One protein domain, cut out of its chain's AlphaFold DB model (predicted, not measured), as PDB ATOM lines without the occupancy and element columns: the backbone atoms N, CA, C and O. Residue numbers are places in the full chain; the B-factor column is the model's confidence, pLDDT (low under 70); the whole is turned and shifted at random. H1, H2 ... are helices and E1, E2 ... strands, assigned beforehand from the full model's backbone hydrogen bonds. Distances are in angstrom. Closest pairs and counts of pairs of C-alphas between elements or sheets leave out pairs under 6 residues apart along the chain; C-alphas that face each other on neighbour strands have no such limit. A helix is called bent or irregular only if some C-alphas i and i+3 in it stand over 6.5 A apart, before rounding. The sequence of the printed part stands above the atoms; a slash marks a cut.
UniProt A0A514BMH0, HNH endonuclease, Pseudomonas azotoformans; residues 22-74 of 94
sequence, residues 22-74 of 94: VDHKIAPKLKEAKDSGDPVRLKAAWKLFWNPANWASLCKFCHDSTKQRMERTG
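This is residues 22 to 74 of the 94 residues of the protein "HNH endonuclease" of Pseudomonas azotoformans (UniProt A0A514BMH0). Two small lobes stand end to end: a helical hairpin of H1 and H2 side by side makes one, and a short two-stranded ladder of E1 and E2 with H3 beside it makes the other. Residues 25 to 29 and 50 to 54 join the lobes, and H3 touches neither helix of the hairpin. The printed part has 53 residues, with three named helices and two named strands in the order E1, H1, H2, E2, H3; the sheet is antiparallel and the class is mostly helix. It is only just loose, close to compact, with a radius of gyration of the C-alphas of 12.1 A and spans of 35 by 23 by 15 A.

E1, residues 22 to 24, is the antiparallel neighbour of E2, residues 55 to 58, with N 23 and O 56 2.9 A apart and N 56 and O 23 2.8 A apart, both within hydrogen-bond range. H1, residues 30 to 36, and H2, residues 39 to 49, form a helical hairpin: they touch, closest at the C-alphas of Ala 33 and Leu 42, 4.9 A, and run opposite ways at a shallow tilt of 6 degrees. The closest C-alphas of E1 and H2 are those of His 24 and Phe 49, 7.2 A. H3, residues 60 to 73, comes closest to E1 at the C-alphas of Asp 23 and His 63, 7.6 A, and is apart from H1 and H2. In H1 and H2 every O i to N i+4 pair is within hydrogen-bond range; in H3, 8 of 10 are.

E1 begins at C-alpha 22, (30.782, 57.367, 8.373). H1 is 9.8 A long, H2 15.1 A and E2 9.6 A. H3, 19.3 A long, is irregular, but only just: C-alphas 64 and 67 are 6.6 A apart. It ends at C-alpha 73, (14.401, 45.839, 13.630).

The C-alphas farthest apart, those of Pro 39 and Phe 61, are 34.8 A apart. Residues 35 to 40 stand free. The printed part has no cut, and its four links are tight. Mean pLDDT of the printed part is 96.2; no printed residue is under 70.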
ATOM      1  N   VAL A  22      30.195  58.706   8.252       96.19
ATOM      2  CA  VAL A  22      30.782  57.367   8.373       96.19
ATOM      3  C   VAL A  22      30.052  56.650   9.497       96.19
ATOM      4  O   VAL A  22      29.916  57.209  10.581       96.19
ATOM      5  N   ASP A  23      29.599  55.435   9.223       96.31
ATOM      6  CA  ASP A  23      28.853  54.593  10.157       96.31
ATOM      7  C   ASP A  23      29.473  53.192  10.261       96.31
ATOM      8  O   ASP A  23      30.367  52.835   9.489       96.31
ATOM      9  N   HIS A  24      29.004  52.376  11.201       96.19
ATOM     10  CA  HIS A  24      29.413  50.987  11.378       96.19
ATOM     11  C   HIS A  24      28.457  50.024  10.657       96.19
ATOM     12  O   HIS A  24      27.248  50.028  10.880       96.19
ATOM     13  N   LYS A  25      28.987  49.117   9.829       94.88
ATOM     14  CA  LYS A  25      28.227  48.033   9.178       94.88
ATOM     15  C   LYS A  25      27.531  47.165  10.226       94.88
ATOM     16  O   LYS A  25      26.322  46.963  10.156       94.88
ATOM     17  N   ILE A  26      28.298  46.706  11.214       94.44
ATOM     18  CA  ILE A  26      27.824  45.983  12.393       94.44
ATOM     19  C   ILE A  26      27.892  46.935  13.586       94.44
ATOM     20  O   ILE A  26      28.977  47.412  13.931       94.44
ATOM     21  N   ALA A  27      26.745  47.166  14.228       94.19
ATOM     22  CA  ALA A  27      26.635  48.008  15.412       94.19
ATOM     23  C   ALA A  27      27.560  47.487  16.536       94.19
ATOM     24  O   ALA A  27      27.350  46.376  17.031       94.19
ATOM     25  N   PRO A  28      28.560  48.267  16.994       95.25
ATOM     26  CA  PRO A  28      29.506  47.808  18.011       95.25
ATOM     27  C   PRO A  28      28.899  47.616  19.404       95.25
ATOM     28  O   PRO A  28      29.551  47.036  20.268       95.25
ATOM     29  N   LYS A  29      27.679  48.129  19.643       93.81
ATOM     30  CA  LYS A  29      26.951  48.015  20.921       93.81
ATOM     31  C   LYS A  29      27.772  48.495  22.128       93.81
ATOM     32  O   LYS A  29      27.694  47.961  23.230       93.81
ATOM     33  N   LEU A  30      28.566  49.549  21.917       95.75
ATOM     34  CA  LEU A  30      29.552  50.016  22.890       95.75
ATOM     35  C   LEU A  30      28.917  50.491  24.203       95.75
ATOM     36  O   LEU A  30      29.487  50.259  25.266       95.75
ATOM     37  N   LYS A  31      27.742  51.132  24.144       95.62
ATOM     38  CA  LYS A  31      27.012  51.544  25.348       95.62
ATOM     39  C   LYS A  31      26.608  50.327  26.181       95.62
ATOM     40  O   LYS A  31      26.959  50.260  27.347       95.62
ATOM     41  N   GLU A  32      25.965  49.344  25.557       96.25
ATOM     42  CA  GLU A  32      25.542  48.098  26.209       96.25
ATOM     43  C   GLU A  32      26.740  47.351  26.816       96.25
ATOM     44  O   GLU A  32      26.668  46.854  27.936       96.25
ATOM     45  N   ALA A  33      27.873  47.313  26.105       97.12
ATOM     46  CA  ALA A  33      29.100  46.708  26.612       97.12
ATOM     47  C   ALA A  33      29.659  47.458  27.834       97.12
ATOM     48  O   ALA A  33      30.047  46.817  28.807       97.12
ATOM     49  N   LYS A  34      29.655  48.799  27.820       97.31
ATOM     50  CA  LYS A  34      30.035  49.620  28.982       97.31
ATOM     51  C   LYS A  34      29.096  49.396  30.166       97.31
ATOM     52  O   LYS A  34      29.578  49.158  31.267       97.31
ATOM     53  N   ASP A  35      27.787  49.428  29.926       98.00
ATOM     54  CA  ASP A  35      26.764  49.240  30.957       98.00
ATOM     55  C   ASP A  35      26.858  47.843  31.599       98.00
ATOM     56  O   ASP A  35      26.596  47.689  32.786       98.00
ATOM     57  N   SER A  36      27.262  46.823  30.830       97.00
ATOM     58  CA  SER A  36      27.393  45.450  31.332       97.00
ATOM     59  C   SER A  36      28.557  45.234  32.306       97.00
ATOM     60  O   SER A  36      28.570  44.228  33.009       97.00
ATOM     61  N   GLY A  37      29.564  46.118  32.314       96.06
ATOM     62  CA  GLY A  37      30.796  45.935  33.092       96.06
ATOM     63  C   GLY A  37      31.673  44.750  32.656       96.06
ATOM     64  O   GLY A  37      32.717  44.521  33.261       96.06
ATOM     65  N   ASP A  38      31.291  44.009  31.612       97.38
ATOM     66  CA  ASP A  38      32.017  42.836  31.128       97.38
ATOM     67  C   ASP A  38      33.252  43.263  30.302       97.38
ATOM     68  O   ASP A  38      33.112  43.816  29.199       97.38
ATOM     69  N   PRO A  39      34.480  42.988  30.784       96.88
ATOM     70  CA  PRO A  39      35.703  43.403  30.105       96.88
ATOM     71  C   PRO A  39      35.909  42.700  28.755       96.88
ATOM     72  O   PRO A  39      36.519  43.280  27.852       96.88
ATOM     73  N   VAL A  40      35.377  41.486  28.570       97.44
ATOM     74  CA  VAL A  40      35.437  40.757  27.295       97.44
ATOM     75  C   VAL A  40      34.535  41.439  26.271       97.44
ATOM     76  O   VAL A  40      34.984  41.738  25.159       97.44
ATOM     77  N   ARG A  41      33.291  41.758  26.650       97.06
ATOM     78  CA  ARG A  41      32.346  42.470  25.770       97.06
ATOM     79  C   ARG A  41      32.835  43.870  25.434       97.06
ATOM     80  O   ARG A  41      32.760  44.269  24.274       97.06
ATOM     81  N   LEU A  42      33.387  44.596  26.406       97.75
ATOM     82  CA  LEU A  42      33.931  45.936  26.189       97.75
ATOM     83  C   LEU A  42      35.110  45.918  25.208       97.75
ATOM     84  O   LEU A  42      35.150  46.719  24.272       97.75
ATOM     85  N   LYS A  43      36.046  44.973  25.374       97.88
ATOM     86  CA  LYS A  43      37.180  44.803  24.456       97.88
ATOM     87  C   LYS A  43      36.715  44.450  23.042       97.88
ATOM     88  O   LYS A  43      37.230  45.011  22.074       97.88
ATOM     89  N   ALA A  44      35.737  43.553  22.912       97.50
ATOM     90  CA  ALA A  44      35.165  43.179  21.620       97.50
ATOM     91  C   ALA A  44      34.463  44.366  20.935       97.50
ATOM     92  O   ALA A  44      34.715  44.623  19.756       97.50
ATOM     93  N   ALA A  45      33.655  45.129  21.679       97.69
ATOM     94  CA  ALA A  45      32.967  46.317  21.178       97.69
ATOM     95  C   ALA A  45      33.955  47.384  20.681       97.69
ATOM     96  O   ALA A  45      33.793  47.905  19.579       97.69
ATOM     97  N   TRP A  46      35.024  47.665  21.434       98.00
ATOM     98  CA  TRP A  46      36.061  48.606  21.002       98.00
ATOM     99  C   TRP A  46      36.824  48.137  19.765       98.00
ATOM    100  O   TRP A  46      37.059  48.936  18.857       98.00
ATOM    101  N   LYS A  47      37.173  46.845  19.696       97.81
ATOM    102  CA  LYS A  47      37.815  46.264  18.509       97.81
ATOM    103  C   LYS A  47      36.936  46.437  17.270       97.81
ATOM    104  O   LYS A  47      37.445  46.775  16.208       97.81
ATOM    105  N   LEU A  48      35.628  46.221  17.404       97.38
ATOM    106  CA  LEU A  48      34.676  46.363  16.303       97.38
ATOM    107  C   LEU A  48      34.424  47.832  15.920       97.38
ATOM    108  O   LEU A  48      34.277  48.136  14.737       97.38
ATOM    109  N   PHE A  49      34.415  48.740  16.898       97.44
ATOM    110  CA  PHE A  49      34.243  50.180  16.690       97.44
ATOM    111  C   PHE A  49      35.375  50.786  15.846       97.44
ATOM    112  O   PHE A  49      35.121  51.578  14.936       97.44
ATOM    113  N   TRP A  50      36.618  50.379  16.118       97.31
ATOM    114  CA  TRP A  50      37.818  50.877  15.435       97.31
ATOM    115  C   TRP A  50      38.253  50.047  14.227       97.31
ATOM    116  O   TRP A  50      39.294  50.332  13.648       97.31
ATOM    117  N   ASN A  51      37.490  49.025  13.837       97.25
ATOM    118  CA  ASN A  51      37.807  48.219  12.666       97.25
ATOM    119  C   ASN A  51      37.417  48.973  11.378       97.25
ATOM    120  O   ASN A  51      36.218  49.082  11.109       97.25
ATOM    121  N   PRO A  52      38.368  49.406  10.526       95.06
ATOM    122  CA  PRO A  52      38.037  50.120   9.292       95.06
ATOM    123  C   PRO A  52      37.217  49.268   8.318       95.06
ATOM    124  O   PRO A  52      36.376  49.788   7.591       95.06
ATOM    125  N   ALA A  53      37.382  47.939   8.346       95.25
ATOM    126  CA  ALA A  53      36.569  47.036   7.535       95.25
ATOM    127  C   ALA A  53      35.086  47.041   7.955       95.25
ATOM    128  O   ALA A  53      34.213  46.713   7.144       95.25
ATOM    129  N   ASN A  54      34.795  47.442   9.198       96.81
ATOM    130  CA  ASN A  54      33.444  47.625   9.717       96.81
ATOM    131  C   ASN A  54      32.870  49.017   9.400       96.81
ATOM    132  O   ASN A  54      31.720  49.264   9.730       96.81
ATOM    133  N   TRP A  55      33.607  49.933   8.772       96.31
ATOM    134  CA  TRP A  55      33.067  51.247   8.419       96.31
ATOM    135  C   TRP A  55      32.309  51.223   7.089       96.31
ATOM    136  O   TRP A  55      32.662  50.497   6.158       96.31
ATOM    137  N   ALA A  56      31.263  52.037   6.998       96.12
ATOM    138  CA  ALA A  56      30.453  52.277   5.815       96.12
ATOM    139  C   ALA A  56      30.312  53.786   5.590       96.12
ATOM    140  O   ALA A  56      30.042  54.542   6.522       96.12
ATOM    141  N   SER A  57      30.488  54.229   4.347       97.56
ATOM    142  CA  SER A  57      30.272  55.629   3.975       97.56
ATOM    143  C   SER A  57      28.830  55.790   3.522       97.56
ATOM    144  O   SER A  57      28.416  55.155   2.557       97.56
ATOM    145  N   LEU A  58      28.050  56.612   4.221       98.00
ATOM    146  CA  LEU A  58      26.620  56.785   3.971       98.00
ATOM    147  C   LEU A  58      26.284  58.255   3.716       98.00
ATOM    148  O   LEU A  58      26.915  59.170   4.250       98.00
ATOM    149  N   CYS A  59      25.255  58.500   2.908       98.12
ATOM    150  CA  CYS A  59      24.602  59.804   2.900       98.12
ATOM    151  C   CYS A  59      23.712  59.941   4.142       98.12
ATOM    152  O   CYS A  59      23.214  58.942   4.672       98.12
ATOM    153  N   LYS A  60      23.467  61.180   4.580       97.62
ATOM    154  CA  LYS A  60      22.622  61.462   5.751       97.62
ATOM    155  C   LYS A  60      21.252  60.778   5.677       97.62
ATOM    156  O   LYS A  60      20.802  60.210   6.663       97.62
ATOM    157  N   PHE A  61      20.622  60.775   4.501       97.81
ATOM    158  CA  PHE A  61      19.314  60.148   4.321       97.81
ATOM    159  C   PHE A  61      19.338  58.641   4.610       97.81
ATOM    160  O   PHE A  61      18.524  58.165   5.394       97.81
ATOM    161  N   CYS A  62      20.266  57.883   4.015       97.56
ATOM    162  CA  CYS A  62      20.346  56.433   4.232       97.56
ATOM    163  C   CYS A  62      20.753  56.076   5.666       97.56
ATOM    164  O   CYS A  62      20.234  55.098   6.201       97.56
ATOM    165  N   HIS A  63      21.635  56.870   6.280       97.75
ATOM    166  CA  HIS A  63      22.022  56.709   7.682       97.75
ATOM    167  C   HIS A  63      20.816  56.881   8.619       97.75
ATOM    168  O   HIS A  63      20.479  55.975   9.378       97.75
ATOM    169  N   ASP A  64      20.103  58.002   8.494       97.12
ATOM    170  CA  ASP A  64      19.019  58.361   9.413       97.12
ATOM    171  C   ASP A  64      17.726  57.557   9.168       97.12
ATOM    172  O   ASP A  64      16.857  57.520  10.037       97.12
ATOM    173  N   SER A  65      17.578  56.913   8.001       96.06
ATOM    174  CA  SER A  65      16.385  56.135   7.637       96.06
ATOM    175  C   SER A  65      16.656  54.630   7.543       96.06
ATOM    176  O   SER A  65      16.375  53.884   8.482       96.06
ATOM    177  N   THR A  66      17.168  54.155   6.406       95.38
ATOM    178  CA  THR A  66      17.297  52.733   6.083       95.38
ATOM    179  C   THR A  66      18.204  52.010   7.072       95.38
ATOM    180  O   THR A  66      17.805  50.975   7.602       95.38
ATOM    181  N   LYS A  67      19.387  52.565   7.355       95.75
ATOM    182  CA  LYS A  67      20.361  51.957   8.266       95.75
ATOM    183  C   LYS A  67      19.841  51.920   9.697       95.75
ATOM    184  O   LYS A  67      19.789  50.842  10.280       95.75
ATOM    185  N   GLN A  68      19.349  53.049  10.213       94.88
ATOM    186  CA  GLN A  68      18.708  53.103  11.530       94.88
ATOM    187  C   GLN A  68      17.575  52.067  11.661       94.88
ATOM    188  O   GLN A  68      17.474  51.370  12.672       94.88
ATOM    189  N   ARG A  69      16.718  51.935  10.637       94.25
ATOM    190  CA  ARG A  69      15.635  50.941  10.635       94.25
ATOM    191  C   ARG A  69      16.192  49.523  10.727       94.25
ATOM    192  O   ARG A  69      15.754  48.794  11.610       94.25
ATOM    193  N   MET A  70      17.149  49.171   9.863       94.00
ATOM    194  CA  MET A  70      17.789  47.850   9.848       94.00
ATOM    195  C   MET A  70      18.389  47.494  11.211       94.00
ATOM    196  O   MET A  70      18.214  46.375  11.680       94.00
ATOM    197  N   GLU A  71      19.059  48.434  11.878       93.12
ATOM    198  CA  GLU A  71      19.649  48.188  13.199       93.12
ATOM    199  C   GLU A  71      18.606  47.973  14.293       93.12
ATOM    200  O   GLU A  71      18.793  47.131  15.170       93.12
ATOM    201  N   ARG A  72      17.504  48.725  14.249       91.88
ATOM    202  CA  ARG A  72      16.450  48.636  15.262       91.88
ATOM    203  C   ARG A  72      15.614  47.370  15.122       91.88
ATOM    204  O   ARG A  72      15.180  46.822  16.130       91.88
ATOM    205  N   THR A  73      15.326  46.952  13.894       91.75
ATOM    206  CA  THR A  73      14.401  45.839  13.630       91.75
ATOM    207  C   THR A  73      15.110  44.530  13.314       91.75
ATOM    208  O   THR A  73      14.492  43.478  13.432       91.75
ATOM    209  N   GLY A  74      16.374  44.576  12.888       90.94
ATOM    210  CA  GLY A  74      17.077  43.420  12.335       90.94
ATOM    211  C   GLY A  74      16.545  42.971  10.969       90.94
ATOM    212  O   GLY A  74      16.929  41.904  10.505       90.94
TER     213      GLY A  74